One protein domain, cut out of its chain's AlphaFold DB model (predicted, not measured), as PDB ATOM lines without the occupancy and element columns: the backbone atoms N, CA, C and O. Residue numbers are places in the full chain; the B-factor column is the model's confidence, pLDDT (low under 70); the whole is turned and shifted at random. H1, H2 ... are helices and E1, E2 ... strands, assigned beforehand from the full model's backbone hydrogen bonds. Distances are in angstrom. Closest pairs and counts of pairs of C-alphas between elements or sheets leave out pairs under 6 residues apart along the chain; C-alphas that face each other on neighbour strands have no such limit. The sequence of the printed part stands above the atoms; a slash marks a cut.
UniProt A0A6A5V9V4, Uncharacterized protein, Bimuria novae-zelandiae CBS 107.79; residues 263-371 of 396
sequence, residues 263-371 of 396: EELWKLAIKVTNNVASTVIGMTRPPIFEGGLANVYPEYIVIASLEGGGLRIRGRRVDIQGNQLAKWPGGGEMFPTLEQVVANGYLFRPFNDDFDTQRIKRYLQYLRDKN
ATOM      1  N   GLU A 263     201.477 173.223 127.869       59.62
ATOM      2  CA  GLU A 263     201.933 173.951 126.681       59.62
ATOM      3  C   GLU A 263     203.167 173.298 126.037       59.62
ATOM      4  O   GLU A 263     203.245 173.203 124.816       59.62
ATOM      5  N   GLU A 264     204.096 172.784 126.842       59.84
ATOM      6  CA  GLU A 264     205.299 172.101 126.356       59.84
ATOM      7  C   GLU A 264     204.969 170.714 125.792       59.84
ATOM      8  O   GLU A 264     205.462 170.343 124.726       59.84
ATOM      9  N   LEU A 265     204.051 169.985 126.438       68.56
ATOM     10  CA  LEU A 265     203.507 168.732 125.900       68.56
ATOM     11  C   LEU A 265     202.808 168.957 124.553       68.56
ATOM     12  O   LEU A 265     202.948 168.155 123.629       68.56
ATOM     13  N   TRP A 266     202.084 170.066 124.415       71.31
ATOM     14  CA  TRP A 266     201.404 170.424 123.177       71.31
ATOM     15  C   TRP A 266     202.386 170.830 122.071       71.31
ATOM     16  O   TRP A 266     202.306 170.304 120.961       71.31
ATOM     17  N   LYS A 267     203.371 171.690 122.368       71.69
ATOM     18  CA  LYS A 267     204.439 172.074 121.424       71.69
ATOM     19  C   LYS A 267     205.200 170.861 120.908       71.69
ATOM     20  O   LYS A 267     205.435 170.752 119.705       71.69
ATOM     21  N   LEU A 268     205.564 169.944 121.804       73.75
ATOM     22  CA  LEU A 268     206.243 168.712 121.430       73.75
ATOM     23  C   LEU A 268     205.365 167.861 120.509       73.75
ATOM     24  O   LEU A 268     205.841 167.390 119.477       73.75
ATOM     25  N   ALA A 269     204.078 167.710 120.831       80.44
ATOM     26  CA  ALA A 269     203.158 166.944 120.001       80.44
ATOM     27  C   ALA A 269     203.016 167.530 118.590       80.44
ATOM     28  O   ALA A 269     203.122 166.789 117.607       80.44
ATOM     29  N   ILE A 270     202.881 168.856 118.477       81.56
ATOM     30  CA  ILE A 270     202.845 169.563 117.191       81.56
ATOM     31  C   ILE A 270     204.162 169.370 116.438       81.56
ATOM     32  O   ILE A 270     204.135 169.018 115.264       81.56
ATOM     33  N   LYS A 271     205.315 169.539 117.094       79.88
ATOM     34  CA  LYS A 271     206.636 169.356 116.466       79.88
ATOM     35  C   LYS A 271     206.802 167.952 115.878       79.88
ATOM     36  O   LYS A 271     207.395 167.797 114.817       79.88
ATOM     37  N   VAL A 272     206.284 166.936 116.566       77.69
ATOM     38  CA  VAL A 272     206.447 165.524 116.188       77.69
ATOM     39  C   VAL A 272     205.428 165.077 115.140       77.69
ATOM     40  O   VAL A 272     205.739 164.229 114.307       77.69
ATOM     41  N   THR A 273     204.205 165.608 115.177       81.56
ATOM     42  CA  THR A 273     203.103 165.154 114.308       81.56
ATOM     43  C   THR A 273     202.740 166.129 113.197       81.56
ATOM     44  O   THR A 273     202.014 165.754 112.280       81.56
ATOM     45  N   ASN A 274     203.213 167.373 113.281       83.12
ATOM     46  CA  ASN A 274     202.752 168.506 112.482       83.12
ATOM     47  C   ASN A 274     201.219 168.705 112.541       83.12
ATOM     48  O   ASN A 274     200.607 169.163 111.579       83.12
ATOM     49  N   ASN A 275     200.585 168.330 113.661       82.12
ATOM     50  CA  ASN A 275     199.139 168.417 113.868       82.12
ATOM     51  C   ASN A 275     198.820 169.272 115.103       82.12
ATOM     52  O   ASN A 275     199.175 168.910 116.223       82.12
ATOM     53  N   VAL A 276     198.109 170.384 114.905       81.06
ATOM     54  CA  VAL A 276     197.669 171.292 115.985       81.06
ATOM     55  C   VAL A 276     196.676 170.640 116.947       81.06
ATOM     56  O   VAL A 276     196.678 170.941 118.137       81.06
ATOM     57  N   ALA A 277     195.887 169.684 116.457       85.38
ATOM     58  CA  ALA A 277     194.938 168.897 117.232       85.38
ATOM     59  C   ALA A 277     195.609 167.645 117.817       85.38
ATOM     60  O   ALA A 277     195.095 166.529 117.681       85.38
ATOM     61  N   SER A 278     196.787 167.814 118.421       86.81
ATOM     62  CA  SER A 278     197.539 166.738 119.065       86.81
ATOM     63  C   SER A 278     198.092 167.161 120.420       86.81
ATOM     64  O   SER A 278     198.354 168.334 120.654       86.81
ATOM     65  N   THR A 279     198.275 166.206 121.328       83.25
ATOM     66  CA  THR A 279     198.933 166.429 122.620       83.25
ATOM     67  C   THR A 279     199.623 165.154 123.078       83.25
ATOM     68  O   THR A 279     199.164 164.047 122.785       83.25
ATOM     69  N   VAL A 280     200.711 165.291 123.831       81.25
ATOM     70  CA  VAL A 280     201.276 164.158 124.568       81.25
ATOM     71  C   VAL A 280     200.351 163.851 125.746       81.25
ATOM     72  O   VAL A 280     200.007 164.758 126.505       81.25
ATOM     73  N   ILE A 281     199.935 162.591 125.878       76.56
ATOM     74  CA  ILE A 281     199.005 162.134 126.925       76.56
ATOM     75  C   ILE A 281     199.678 161.289 128.007       76.56
ATOM     76  O   ILE A 281     199.127 161.123 129.089       76.56
ATOM     77  N   GLY A 282     200.869 160.759 127.742       76.69
ATOM     78  CA  GLY A 282     201.577 159.901 128.682       76.69
ATOM     79  C   GLY A 282     202.847 159.318 128.093       76.69
ATOM     80  O   GLY A 282     203.310 159.740 127.027       76.69
ATOM     81  N   MET A 283     203.387 158.319 128.779       77.38
ATOM     82  CA  MET A 283     204.516 157.523 128.316       77.38
ATOM     83  C   MET A 283     204.207 156.040 128.464       77.38
ATOM     84  O   MET A 283     203.464 155.629 129.353       77.38
ATOM     85  N   THR A 284     204.789 155.230 127.589       74.44
ATOM     86  CA  THR A 284     204.629 153.778 127.623       74.44
ATOM     87  C   THR A 284     205.934 153.078 127.275       74.44
ATOM     88  O   THR A 284     206.783 153.625 126.562       74.44
ATOM     89  N   ARG A 285     206.105 151.866 127.798       72.88
ATOM     90  CA  ARG A 285     207.187 150.954 127.425       72.88
ATOM     91  C   ARG A 285     206.666 149.923 126.420       72.88
ATOM     92  O   ARG A 285     205.456 149.706 126.342       72.88
ATOM     93  N   PRO A 286     207.546 149.292 125.624       64.81
ATOM     94  CA  PRO A 286     207.132 148.204 124.750       64.81
ATOM     95  C   PRO A 286     206.447 147.093 125.562       64.81
ATOM     96  O   PRO A 286     206.914 146.798 126.668       64.81
ATOM     97  N   PRO A 287     205.382 146.461 125.038       57.59
ATOM     98  CA  PRO A 287     204.823 145.268 125.657       57.59
ATOM     99  C   PRO A 287     205.910 144.192 125.740       57.59
ATOM    100  O   PRO A 287     206.660 143.967 124.787       57.59
ATOM    101  N   ILE A 288     206.029 143.579 126.914       56.97
ATOM    102  CA  ILE A 288     207.025 142.549 127.199       56.97
ATOM    103  C   ILE A 288     206.711 141.326 126.326       56.97
ATOM    104  O   ILE A 288     205.605 140.796 126.398       56.97
ATOM    105  N   PHE A 289     207.669 140.863 125.523       47.88
ATOM    106  CA  PHE A 289     207.632 139.493 125.003       47.88
ATOM    107  C   PHE A 289     207.994 138.544 126.149       47.88
ATOM    108  O   PHE A 289     208.880 138.878 126.941       47.88
ATOM    109  N   GLU A 290     207.310 137.400 126.267       37.66
ATOM    110  CA  GLU A 290     207.585 136.399 127.309       37.66
ATOM    111  C   GLU A 290     209.100 136.145 127.431       37.66
ATOM    112  O   GLU A 290     209.757 135.750 126.470       37.66
ATOM    113  N   GLY A 291     209.661 136.456 128.608       42.84
ATOM    114  CA  GLY A 291     211.096 136.352 128.911       42.84
ATOM    115  C   GLY A 291     211.907 137.663 128.906       42.84
ATOM    116  O   GLY A 291     213.086 137.637 129.246       42.84
ATOM    117  N   GLY A 292     211.321 138.816 128.560       43.84
ATOM    118  CA  GLY A 292     212.041 140.093 128.440       43.84
ATOM    119  C   GLY A 292     211.991 141.010 129.673       43.84
ATOM    120  O   GLY A 292     210.933 141.282 130.235       43.84
ATOM    121  N   LEU A 293     213.141 141.577 130.053       44.78
ATOM    122  CA  LEU A 293     213.260 142.600 131.097       44.78
ATOM    123  C   LEU A 293     212.597 143.921 130.648       44.78
ATOM    124  O   LEU A 293     213.198 144.716 129.924       44.78
ATOM    125  N   ALA A 294     211.384 144.202 131.136       44.59
ATOM    126  CA  ALA A 294     210.628 145.452 130.920       44.59
ATOM    127  C   ALA A 294     211.408 146.749 131.232       44.59
ATOM    128  O   ALA A 294     211.005 147.845 130.844       44.59
ATOM    129  N   ASN A 295     212.515 146.613 131.961       46.78
ATOM    130  CA  ASN A 295     213.349 147.691 132.476       46.78
ATOM    131  C   ASN A 295     214.533 148.048 131.556       46.78
ATOM    132  O   ASN A 295     215.324 148.906 131.924       46.78
ATOM    133  N   VAL A 296     214.682 147.388 130.397       48.75
ATOM    134  CA  VAL A 296     215.823 147.589 129.475       48.75
ATOM    135  C   VAL A 296     215.488 148.541 128.320       48.75
ATOM    136  O   VAL A 296     216.382 149.128 127.714       48.75
ATOM    137  N   TYR A 297     214.203 148.740 128.015       51.47
ATOM    138  CA  TYR A 297     213.776 149.599 126.909       51.47
ATOM    139  C   TYR A 297     213.458 151.028 127.371       51.47
ATOM    140  O   TYR A 297     212.916 151.208 128.465       51.47
ATOM    141  N   PRO A 298     213.745 152.050 126.534       60.44
ATOM    142  CA  PRO A 298     213.434 153.433 126.873       60.44
ATOM    143  C   PRO A 298     211.920 153.641 127.000       60.44
ATOM    144  O   PRO A 298     211.121 152.934 126.383       60.44
ATOM    145  N   GLU A 299     211.524 154.633 127.795       70.12
ATOM    146  CA  GLU A 299     210.141 155.106 127.820       70.12
ATOM    147  C   GLU A 299     209.877 155.958 126.582       70.12
ATOM    148  O   GLU A 299     210.642 156.867 126.255       70.12
ATOM    149  N   TYR A 300     208.773 155.680 125.907       74.62
ATOM    150  CA  TYR A 300     208.381 156.370 124.692       74.62
ATOM    151  C   TYR A 300     207.187 157.272 124.967       74.62
ATOM    152  O   TYR A 300     206.258 156.877 125.676       74.62
ATOM    153  N   ILE A 301     207.176 158.469 124.376       82.69
ATOM    154  CA  ILE A 301     206.025 159.362 124.515       82.69
ATOM    155  C   ILE A 301     204.820 158.811 123.756       82.69
ATOM    156  O   ILE A 301     204.940 158.251 122.663       82.69
ATOM    157  N   VAL A 302     203.637 159.026 124.316       84.50
ATOM    158  CA  VAL A 302     202.364 158.663 123.702       84.50
ATOM    159  C   VAL A 302     201.631 159.938 123.321       84.50
ATOM    160  O   VAL A 302     201.330 160.773 124.175       84.50
ATOM    161  N   ILE A 303     201.337 160.087 122.032       89.88
ATOM    162  CA  ILE A 303     200.634 161.242 121.477       89.88
ATOM    163  C   ILE A 303     199.221 160.835 121.082       89.88
ATOM    164  O   ILE A 303     199.032 159.891 120.312       89.88
ATOM    165  N   ALA A 304     198.243 161.596 121.561       89.75
ATOM    166  CA  ALA A 304     196.883 161.579 121.049       89.75
ATOM    167  C   ALA A 304     196.721 162.662 119.979       89.75
ATOM    168  O   ALA A 304     197.202 163.782 120.146       89.75
ATOM    169  N   SER A 305     196.040 162.342 118.883       91.44
ATOM    170  CA  SER A 305     195.815 163.260 117.765       91.44
ATOM    171  C   SER A 305     194.460 163.023 117.106       91.44
ATOM    172  O   SER A 305     193.968 161.893 117.082       91.44
ATOM    173  N   LEU A 306     193.854 164.081 116.564       87.31
ATOM    174  CA  LEU A 306     192.686 163.954 115.693       87.31
ATOM    175  C   LEU A 306     193.135 163.853 114.238       87.31
ATOM    176  O   LEU A 306     193.700 164.796 113.687       87.31
ATOM    177  N   GLU A 307     192.846 162.716 113.614       84.12
ATOM    178  CA  GLU A 307     193.168 162.433 112.216       84.12
ATOM    179  C   GLU A 307     191.919 161.872 111.524       84.12
ATOM    180  O   GLU A 307     191.306 160.920 112.009       84.12
ATOM    181  N   GLY A 308     191.498 162.472 110.405       73.69
ATOM    182  CA  GLY A 308     190.333 161.998 109.639       73.69
ATOM    183  C   GLY A 308     189.008 161.966 110.422       73.69
ATOM    184  O   GLY A 308     188.138 161.163 110.111       73.69
ATOM    185  N   GLY A 309     188.860 162.792 111.467       68.88
ATOM    186  CA  GLY A 309     187.668 162.840 112.332       68.88
ATOM    187  C   GLY A 309     187.664 161.840 113.503       68.88
ATOM    188  O   GLY A 309     186.766 161.891 114.353       68.88
ATOM    189  N   GLY A 310     188.674 160.968 113.584       82.69
ATOM    190  CA  GLY A 310     188.863 159.993 114.659       82.69
ATOM    191  C   GLY A 310     190.004 160.360 115.609       82.69
ATOM    192  O   GLY A 310     190.911 161.108 115.251       82.69
ATOM    193  N   LEU A 311     189.956 159.811 116.826       86.81
ATOM    194  CA  LEU A 311     191.072 159.861 117.769       86.81
ATOM    195  C   LEU A 311     192.089 158.776 117.405       86.81
ATOM    196  O   LEU A 311     191.726 157.607 117.285       86.81
ATOM    197  N   ARG A 312     193.363 159.149 117.284       88.94
ATOM    198  CA  ARG A 312     194.483 158.213 117.176       88.94
ATOM    199  C   ARG A 312     195.466 158.417 118.314       88.94
ATOM    200  O   ARG A 312     195.915 159.536 118.545       88.94
ATOM    201  N   ILE A 313     195.826 157.319 118.970       89.25
ATOM    202  CA  ILE A 313     196.857 157.264 120.005       89.25
ATOM    203  C   ILE A 313     198.057 156.519 119.418       89.25
ATOM    204  O   ILE A 313     197.911 155.409 118.907       89.25
ATOM    205  N   ARG A 314     199.234 157.149 119.435       88.06
ATOM    206  CA  ARG A 314     200.468 156.575 118.885       88.06
ATOM    207  C   ARG A 314     201.627 156.745 119.854       88.06
ATOM    208  O   ARG A 314     201.871 157.848 120.344       88.06
ATOM    209  N   GLY A 315     202.387 155.677 120.062       85.75
ATOM    210  CA  GLY A 315     203.708 155.757 120.674       85.75
ATOM    211  C   GLY A 315     204.702 156.317 119.658       85.75
ATOM    212  O   GLY A 315     204.813 155.813 118.537       85.75
ATOM    213  N   ARG A 316     205.431 157.371 120.021       83.00
ATOM    214  CA  ARG A 316     206.465 157.968 119.167       83.00
ATOM    215  C   ARG A 316     207.849 157.663 119.712       83.00
ATOM    216  O   ARG A 316     208.093 157.691 120.913       83.00
ATOM    217  N   ARG A 317     208.774 157.411 118.783       75.88
ATOM    218  CA  ARG A 317     210.197 157.158 119.043       75.88
ATOM    219  C   ARG A 317     210.956 158.436 119.351       75.88
ATOM    220  O   ARG A 317     211.994 158.697 118.760       75.88
ATOM    221  N   VAL A 318     210.417 159.259 120.229       67.44
ATOM    222  CA  VAL A 318     211.090 160.478 120.643       67.44
ATOM    223  C   VAL A 318     211.022 160.606 122.148       67.44
ATOM    224  O   VAL A 318     210.044 160.187 122.770       67.44
ATOM    225  N   ASP A 319     212.081 161.158 122.720       61.06
ATOM    226  CA  ASP A 319     212.073 161.581 124.107       61.06
ATOM    227  C   ASP A 319     211.310 162.906 124.260       61.06
ATOM    228  O   ASP A 319     210.804 163.500 123.300       61.06
ATOM    229  N   ILE A 320     211.238 163.389 125.495       57.94
ATOM    230  CA  ILE A 320     210.538 164.629 125.812       57.94
ATOM    231  C   ILE A 320     211.235 165.900 125.294       57.94
ATOM    232  O   ILE A 320     210.628 166.961 125.192       57.94
ATOM    233  N   GLN A 321     212.513 165.810 124.936       55.47
ATOM    234  CA  GLN A 321     213.253 166.897 124.296       55.47
ATOM    235  C   GLN A 321     213.059 166.876 122.765       55.47
ATOM    236  O   GLN A 321     213.442 167.811 122.056       55.47
ATOM    237  N   GLY A 322     212.401 165.835 122.244       58.97
ATOM    238  CA  GLY A 322     212.161 165.610 120.826       58.97
ATOM    239  C   GLY A 322     213.322 164.924 120.109       58.97
ATOM    240  O   GLY A 322     213.349 164.948 118.877       58.97
ATOM    241  N   ASN A 323     214.270 164.324 120.835       64.06
ATOM    242  CA  ASN A 323     215.343 163.535 120.234       64.06
ATOM    243  C   ASN A 323     214.842 162.134 119.895       64.06
ATOM    244  O   ASN A 323     214.018 161.570 120.611       64.06
ATOM    245  N   GLN A 324     215.360 161.552 118.815       73.06
ATOM    246  CA  GLN A 324     214.970 160.211 118.378       73.06
ATOM    247  C   GLN A 324     215.483 159.127 119.334       73.06
ATOM    248  O   GLN A 324     216.659 159.095 119.688       73.06
ATOM    249  N   LEU A 325     214.597 158.201 119.692       67.94
ATOM    250  CA  LEU A 325     214.891 157.011 120.487       67.94
ATOM    251  C   LEU A 325     215.115 155.790 119.589       67.94
ATOM    252  O   LEU A 325     214.758 155.776 118.404       67.94
ATOM    253  N   ALA A 326     215.682 154.729 120.164       64.56
ATOM    254  CA  ALA A 326     215.858 153.444 119.493       64.56
ATOM    255  C   ALA A 326     214.529 152.884 118.943       64.56
ATOM    256  O   ALA A 326     213.433 153.339 119.285       64.56
ATOM    257  N   LYS A 327     214.615 151.932 118.008       64.44
ATOM    258  CA  LYS A 327     213.425 151.209 117.540       64.44
ATOM    259  C   LYS A 327     212.883 150.355 118.678       64.44
ATOM    260  O   LYS A 327     213.646 149.726 119.406       64.44
ATOM    261  N   TRP A 328     211.563 150.305 118.775       65.75
ATOM    262  CA  TRP A 328     210.879 149.303 119.574       65.75
ATOM    263  C   TRP A 328     211.254 147.907 119.052       65.75
ATOM    264  O   TRP A 328     211.456 147.752 117.837       65.75
ATOM    265  N   PRO A 329     211.323 146.890 119.924       55.53
ATOM    266  CA  PRO A 329     211.482 145.511 119.479       55.53
ATOM    267  C   PRO A 329     210.338 145.141 118.516       55.53
ATOM    268  O   PRO A 329     209.176 145.431 118.788       55.53
ATOM    269  N   GLY A 330     210.678 144.585 117.348       61.16
ATOM    270  CA  GLY A 330     209.726 144.290 116.263       61.16
ATOM    271  C   GLY A 330     209.594 145.364 115.167       61.16
ATOM    272  O   GLY A 330     208.990 145.103 114.134       61.16
ATOM    273  N   GLY A 331     210.200 146.550 115.321       54.25
ATOM    274  CA  GLY A 331     210.505 147.437 114.185       54.25
ATOM    275  C   GLY A 331     209.360 148.251 113.550       54.25
ATOM    276  O   GLY A 331     209.583 148.806 112.474       54.25
ATOM    277  N   GLY A 332     208.191 148.387 114.192       65.38
ATOM    278  CA  GLY A 332     207.016 149.114 113.667       65.38
ATOM    279  C   GLY A 332     206.623 150.412 114.401       65.38
ATOM    280  O   GLY A 332     207.267 150.822 115.371       65.38
ATOM    281  N   GLU A 333     205.553 151.073 113.927       67.44
ATOM    282  CA  GLU A 333     204.851 152.130 114.682       67.44
ATOM    283  C   GLU A 333     204.027 151.507 115.821       67.44
ATOM    284  O   GLU A 333     203.409 150.459 115.639       67.44
ATOM    285  N   MET A 334     203.988 152.159 116.988       75.25
ATOM    286  CA  MET A 334     203.194 151.686 118.123       75.25
ATOM    287  C   MET A 334     201.838 152.392 118.181       75.25
ATOM    288  O   MET A 334     201.776 153.623 118.190       75.25
ATOM    289  N   PHE A 335     200.766 151.613 118.325       84.31
ATOM    290  CA  PHE A 335     199.394 152.095 118.495       84.31
ATOM    291  C   PHE A 335     198.803 151.564 119.807       84.31
ATOM    292  O   PHE A 335     197.984 150.645 119.772       84.31
ATOM    293  N   PRO A 336     199.254 152.068 120.970       79.38
ATOM    294  CA  PRO A 336     198.777 151.555 122.243       79.38
ATOM    295  C   PRO A 336     197.342 152.029 122.507       79.38
ATOM    296  O   PRO A 336     196.995 153.181 122.221       79.38
ATOM    297  N   THR A 337     196.515 151.163 123.092       83.88
ATOM    298  CA  THR A 337     195.253 151.596 123.714       83.88
ATOM    299  C   THR A 337     195.537 152.339 125.019       83.88
ATOM    300  O   THR A 337     196.632 152.231 125.574       83.88
ATOM    301  N   LEU A 338     194.564 153.090 125.543       77.56
ATOM    302  CA  LEU A 338     194.748 153.813 126.805       77.56
ATOM    303  C   LEU A 338     195.059 152.846 127.961       77.56
ATOM    304  O   LEU A 338     195.950 153.106 128.768       77.56
ATOM    305  N   GLU A 339     194.399 151.688 127.979       78.94
ATOM    306  CA  GLU A 339     194.628 150.616 128.948       78.94
ATOM    307  C   GLU A 339     196.060 150.078 128.851       78.94
ATOM    308  O   GLU A 339     196.704 149.858 129.872       78.94
ATOM    309  N   GLN A 340     196.599 149.928 127.636       74.81
ATOM    310  CA  GLN A 340     197.986 149.503 127.423       74.81
ATOM    311  C   GLN A 340     199.001 150.568 127.851       74.81
ATOM    312  O   GLN A 340     200.082 150.222 128.330       74.81
ATOM    313  N   VAL A 341     198.671 151.857 127.708       74.06
ATOM    314  CA  VAL A 341     199.511 152.948 128.228       74.06
ATOM    315  C   VAL A 341     199.579 152.885 129.750       74.06
ATOM    316  O   VAL A 341     200.666 153.013 130.302       74.06
ATOM    317  N   VAL A 342     198.449 152.641 130.418       71.50
ATOM    318  CA  VAL A 342     198.390 152.496 131.880       71.50
ATOM    319  C   VAL A 342     199.095 151.217 132.340       71.50
ATOM    320  O   VAL A 342     199.868 151.262 133.291       71.50
ATOM    321  N   ALA A 343     198.890 150.094 131.649       67.62
ATOM    322  CA  ALA A 343     199.491 148.810 132.009       67.62
ATOM    323  C   ALA A 343     201.024 148.804 131.867       67.62
ATOM    324  O   ALA A 343     201.718 148.233 132.704       67.62
ATOM    325  N   ASN A 344     201.557 149.458 130.828       67.88
ATOM    326  CA  ASN A 344     202.988 149.435 130.496       67.88
ATOM    327  C   ASN A 344     203.706 150.764 130.794       67.88
ATOM    328  O   ASN A 344     204.843 150.970 130.363       67.88
ATOM    329  N   GLY A 345     203.044 151.706 131.465       71.25
ATOM    330  CA  GLY A 345     203.514 153.082 131.574       71.25
ATOM    331  C   GLY A 345     202.679 153.927 132.527       71.25
ATOM    332  O   GLY A 345     202.393 153.507 133.647       71.25
ATOM    333  N   TYR A 346     202.375 155.161 132.123       68.00
ATOM    334  CA  TYR A 346     201.563 156.095 132.902       68.00
ATOM    335  C   TYR A 346     201.027 157.240 132.035       68.00
ATOM    336  O   TYR A 346     201.632 157.636 131.036       68.00
ATOM    337  N   LEU A 347     199.890 157.799 132.451       66.75
ATOM    338  CA  LEU A 347     199.292 158.986 131.845       66.75
ATOM    339  C   LEU A 347     199.758 160.249 132.572       66.75
ATOM    340  O   LEU A 347     199.911 160.267 133.795       66.75
ATOM    341  N   PHE A 348     199.985 161.315 131.811       60.44
ATOM    342  CA  PHE A 348     200.255 162.632 132.371       60.44
ATOM    343  C   PHE A 348     198.958 163.261 132.872       60.44
ATOM    344  O   PHE A 348     197.895 163.044 132.299       60.44
ATOM    345  N   ARG A 349     199.040 164.104 133.907       53.56
ATOM    346  CA  ARG A 349     197.886 164.923 134.307       53.56
ATOM    347  C   ARG A 349     197.511 165.891 133.162       53.56
ATOM    348  O   ARG A 349     198.419 166.471 132.565       53.56
ATOM    349  N   PRO A 350     196.215 166.068 132.840       47.97
ATOM    350  CA  PRO A 350     195.031 165.620 133.572       47.97
ATOM    351  C   PRO A 350     194.445 164.323 132.993       47.97
ATOM    352  O   PRO A 350     193.324 163.961 133.314       47.97
ATOM    353  N   PHE A 351     195.173 163.637 132.111       59.12
ATOM    354  CA  PHE A 351     194.707 162.431 131.436       59.12
ATOM    355  C   PHE A 351     194.664 161.206 132.369       59.12
ATOM    356  O   PHE A 351     194.298 160.125 131.926       59.12
ATOM    357  N   ASN A 352     195.049 161.352 133.641       53.09
ATOM    358  CA  ASN A 352     195.020 160.289 134.640       53.09
ATOM    359  C   ASN A 352     193.658 160.192 135.355       53.09
ATOM    360  O   ASN A 352     192.927 161.171 135.459       53.09
ATOM    361  N   ASP A 353     193.367 158.991 135.855       46.94
ATOM    362  CA  ASP A 353     192.284 158.587 136.766       46.94
ATOM    363  C   ASP A 353     190.818 158.817 136.327       46.94
ATOM    364  O   ASP A 353     189.956 158.133 136.859       46.94
ATOM    365  N   ASP A 354     190.526 159.627 135.295       50.81
ATOM    366  CA  ASP A 354     189.147 159.851 134.799       50.81
ATOM    367  C   ASP A 354     189.030 160.218 133.299       50.81
ATOM    368  O   ASP A 354     187.972 160.632 132.810       50.81
ATOM    369  N   PHE A 355     190.110 160.130 132.524       56.34
ATOM    370  CA  PHE A 355     190.138 160.617 131.141       56.34
ATOM    371  C   PHE A 355     189.938 159.481 130.130       56.34
ATOM    372  O   PHE A 355     190.878 158.784 129.766       56.34
ATOM    373  N   ASP A 356     188.705 159.297 129.651       70.06
ATOM    374  CA  ASP A 356     188.400 158.333 128.588       70.06
ATOM    375  C   ASP A 356     188.738 158.866 127.176       70.06
ATOM    376  O   ASP A 356     189.043 160.044 126.957       70.06
ATOM    377  N   THR A 357     188.660 157.990 126.172       77.38
ATOM    378  CA  THR A 357     188.932 158.349 124.769       77.38
ATOM    379  C   THR A 357     188.003 159.447 124.229       77.38
ATOM    380  O   THR A 357     188.418 160.229 123.370       77.38
ATOM    381  N   GLN A 358     186.773 159.578 124.733       76.50
ATOM    382  CA  GLN A 358     185.849 160.639 124.320       76.50
ATOM    383  C   GLN A 358     186.251 161.994 124.906       76.50
ATOM    384  O   GLN A 358     186.202 163.003 124.201       76.50
ATOM    385  N   ARG A 359     186.712 162.025 126.157       69.81
ATOM    386  CA  ARG A 359     187.243 163.227 126.810       69.81
ATOM    387  C   ARG A 359     188.504 163.725 126.110       69.81
ATOM    388  O   ARG A 359     188.585 164.911 125.795       69.81
ATOM    389  N   ILE A 360     189.426 162.825 125.744       76.62
ATOM    390  CA  ILE A 360     190.598 163.181 124.918       76.62
ATOM    391  C   ILE A 360     190.144 163.779 123.583       76.62
ATOM    392  O   ILE A 360     190.651 164.816 123.159       76.62
ATOM    393  N   LYS A 361     189.157 163.158 122.926       80.94
ATOM    394  CA  LYS A 361     188.631 163.642 121.645       80.94
ATOM    395  C   LYS A 361     188.064 165.064 121.755       80.94
ATOM    396  O   LYS A 361     188.419 165.897 120.925       80.94
ATOM    397  N   ARG A 362     187.240 165.351 122.770       75.38
ATOM    398  CA  ARG A 362     186.666 166.691 123.013       75.38
ATOM    399  C   ARG A 362     187.744 167.734 123.293       75.38
ATOM    400  O   ARG A 362     187.715 168.810 122.704       75.38
ATOM    401  N   TYR A 363     188.732 167.389 124.116       75.56
ATOM    402  CA  TYR A 363     189.862 168.270 124.404       75.56
ATOM    403  C   TYR A 363     190.643 168.636 123.132       75.56
ATOM    404  O   TYR A 363     190.912 169.806 122.873       75.56
ATOM    405  N   LEU A 364     190.954 167.656 122.280       80.25
ATOM    406  CA  LEU A 364     191.658 167.921 121.022       80.25
ATOM    407  C   LEU A 364     190.800 168.691 120.003       80.25
ATOM    408  O   LEU A 364     191.346 169.459 119.212       80.25
ATOM    409  N   GLN A 365     189.474 168.504 120.010       79.81
ATOM    410  CA  GLN A 365     188.547 169.300 119.196       79.81
ATOM    411  C   GLN A 365     188.586 170.761 119.633       79.81
ATOM    412  O   GLN A 365     188.758 171.633 118.789       79.81
ATOM    413  N   TYR A 366     188.555 171.019 120.941       76.31
ATOM    414  CA  TYR A 366     188.709 172.366 121.485       76.31
ATOM    415  C   TYR A 366     190.022 173.028 121.035       76.31
ATOM    416  O   TYR A 366     190.000 174.157 120.549       76.31
ATOM    417  N   LEU A 367     191.158 172.318 121.117       72.50
ATOM    418  CA  LEU A 367     192.452 172.847 120.655       72.50
ATOM    419  C   LEU A 367     192.448 173.189 119.157       72.50
ATOM    420  O   LEU A 367     193.000 174.211 118.751       72.50
ATOM    421  N   ARG A 368     191.813 172.344 118.337       77.19
ATOM    422  CA  ARG A 368     191.659 172.574 116.896       77.19
ATOM    423  C   ARG A 368     190.799 173.804 116.613       77.19
ATOM    424  O   ARG A 368     191.179 174.632 115.792       77.19
ATOM    425  N   ASP A 369     189.652 173.903 117.277       75.12
ATOM    426  CA  ASP A 369     188.620 174.898 116.983       75.12
ATOM    427  C   ASP A 369     189.033 176.298 117.469       75.12
ATOM    428  O   ASP A 369     188.718 177.296 116.824       75.12
ATOM    429  N   LYS A 370     189.827 176.381 118.546       65.75
ATOM    430  CA  LYS A 370     190.443 177.640 118.987       65.75
ATOM    431  C   LYS A 370     191.568 178.140 118.083       65.75
ATOM    432  O   LYS A 370     191.890 179.324 118.134       65.75
ATOM    433  N   ASN A 371     192.186 177.260 117.290       58.19
ATOM    434  CA  ASN A 371     193.338 177.567 116.433       58.19
ATOM    435  C   ASN A 371     194.472 178.331 117.164       58.19
ATOM    436  O   ASN A 371     195.262 179.053 116.550       58.19
TER     437      ASN A 371
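Overview. This is residues 263 to 371 of the 396 residues of an uncharacterized protein of Bimuria novae-zelandiae CBS 107.79 (UniProt A0A6A5V9V4). A curled antiparallel sheet of four strands, in the order E3 E2 E1 E4, has H1 across one face and the short H2 over the other, while H3 packs across the strands near the turn between E2 and E3. The link of residues 285 to 299 reaches out at the other end of the longest axis from H3. The printed part has 109 residues, with three named helices and four named strands in the order H1 E1 E2 E3 H2 E4 H3, class mixed. It is compact, with a radius of gyration of the C-alphas of 13.7 A, and its outline is elongated, 46 by 28 by 24 A.

Arrangement. E1, residues 278 to 284, E2, residues 300 to 307, and E3, residues 310 to 316, form a meander, each strand the antiparallel neighbour of the one before. N 281 and O 302 are 2.9 A apart, and N 305 and O 312 2.8 A, within hydrogen-bond range. Edge strand E4, residues 345 to 347, is antiparallel to E1, with N 283 and O 346 at 2.9 A. H1, residues 263 to 273, and H2, residues 338 to 343, lie on opposite faces: three layers, helices on both faces of a sheet. H1 runs across the strands, at 78 degrees to E2 on the local plane; the closest C-alphas of H1 and E1, Trp 266 and Thr 279, are 4.7 A apart. H2 runs along E1, at 8 degrees on the local plane. H3, residues 357 to 370, is on the sheet, its closest C-alpha to E3 being Lys 361, 5.9 A from that of Leu 311. In H1, H2 and H3 every O i to N i+4 pair is within hydrogen-bond range.

Along the chain. H1, 15.2 A long, begins at C-alpha 263 (201.933, 173.951, 126.681). E1 measures 17.1 A, E2 20.6 A and E3 18.3 A. H3, 20.2 A, ends at C-alpha 370 (190.443, 177.640, 118.987).

Size, cuts and confidence. The two C-alphas farthest apart, of Gly 291 and Lys 370, are 47.2 A apart. The printed part has no cut; the links E1 to E2 and E3 to H2 are long. Mean pLDDT of the printed part is 70.2, with 47 residues under 70, among them 286 to 298 and 346 to 355.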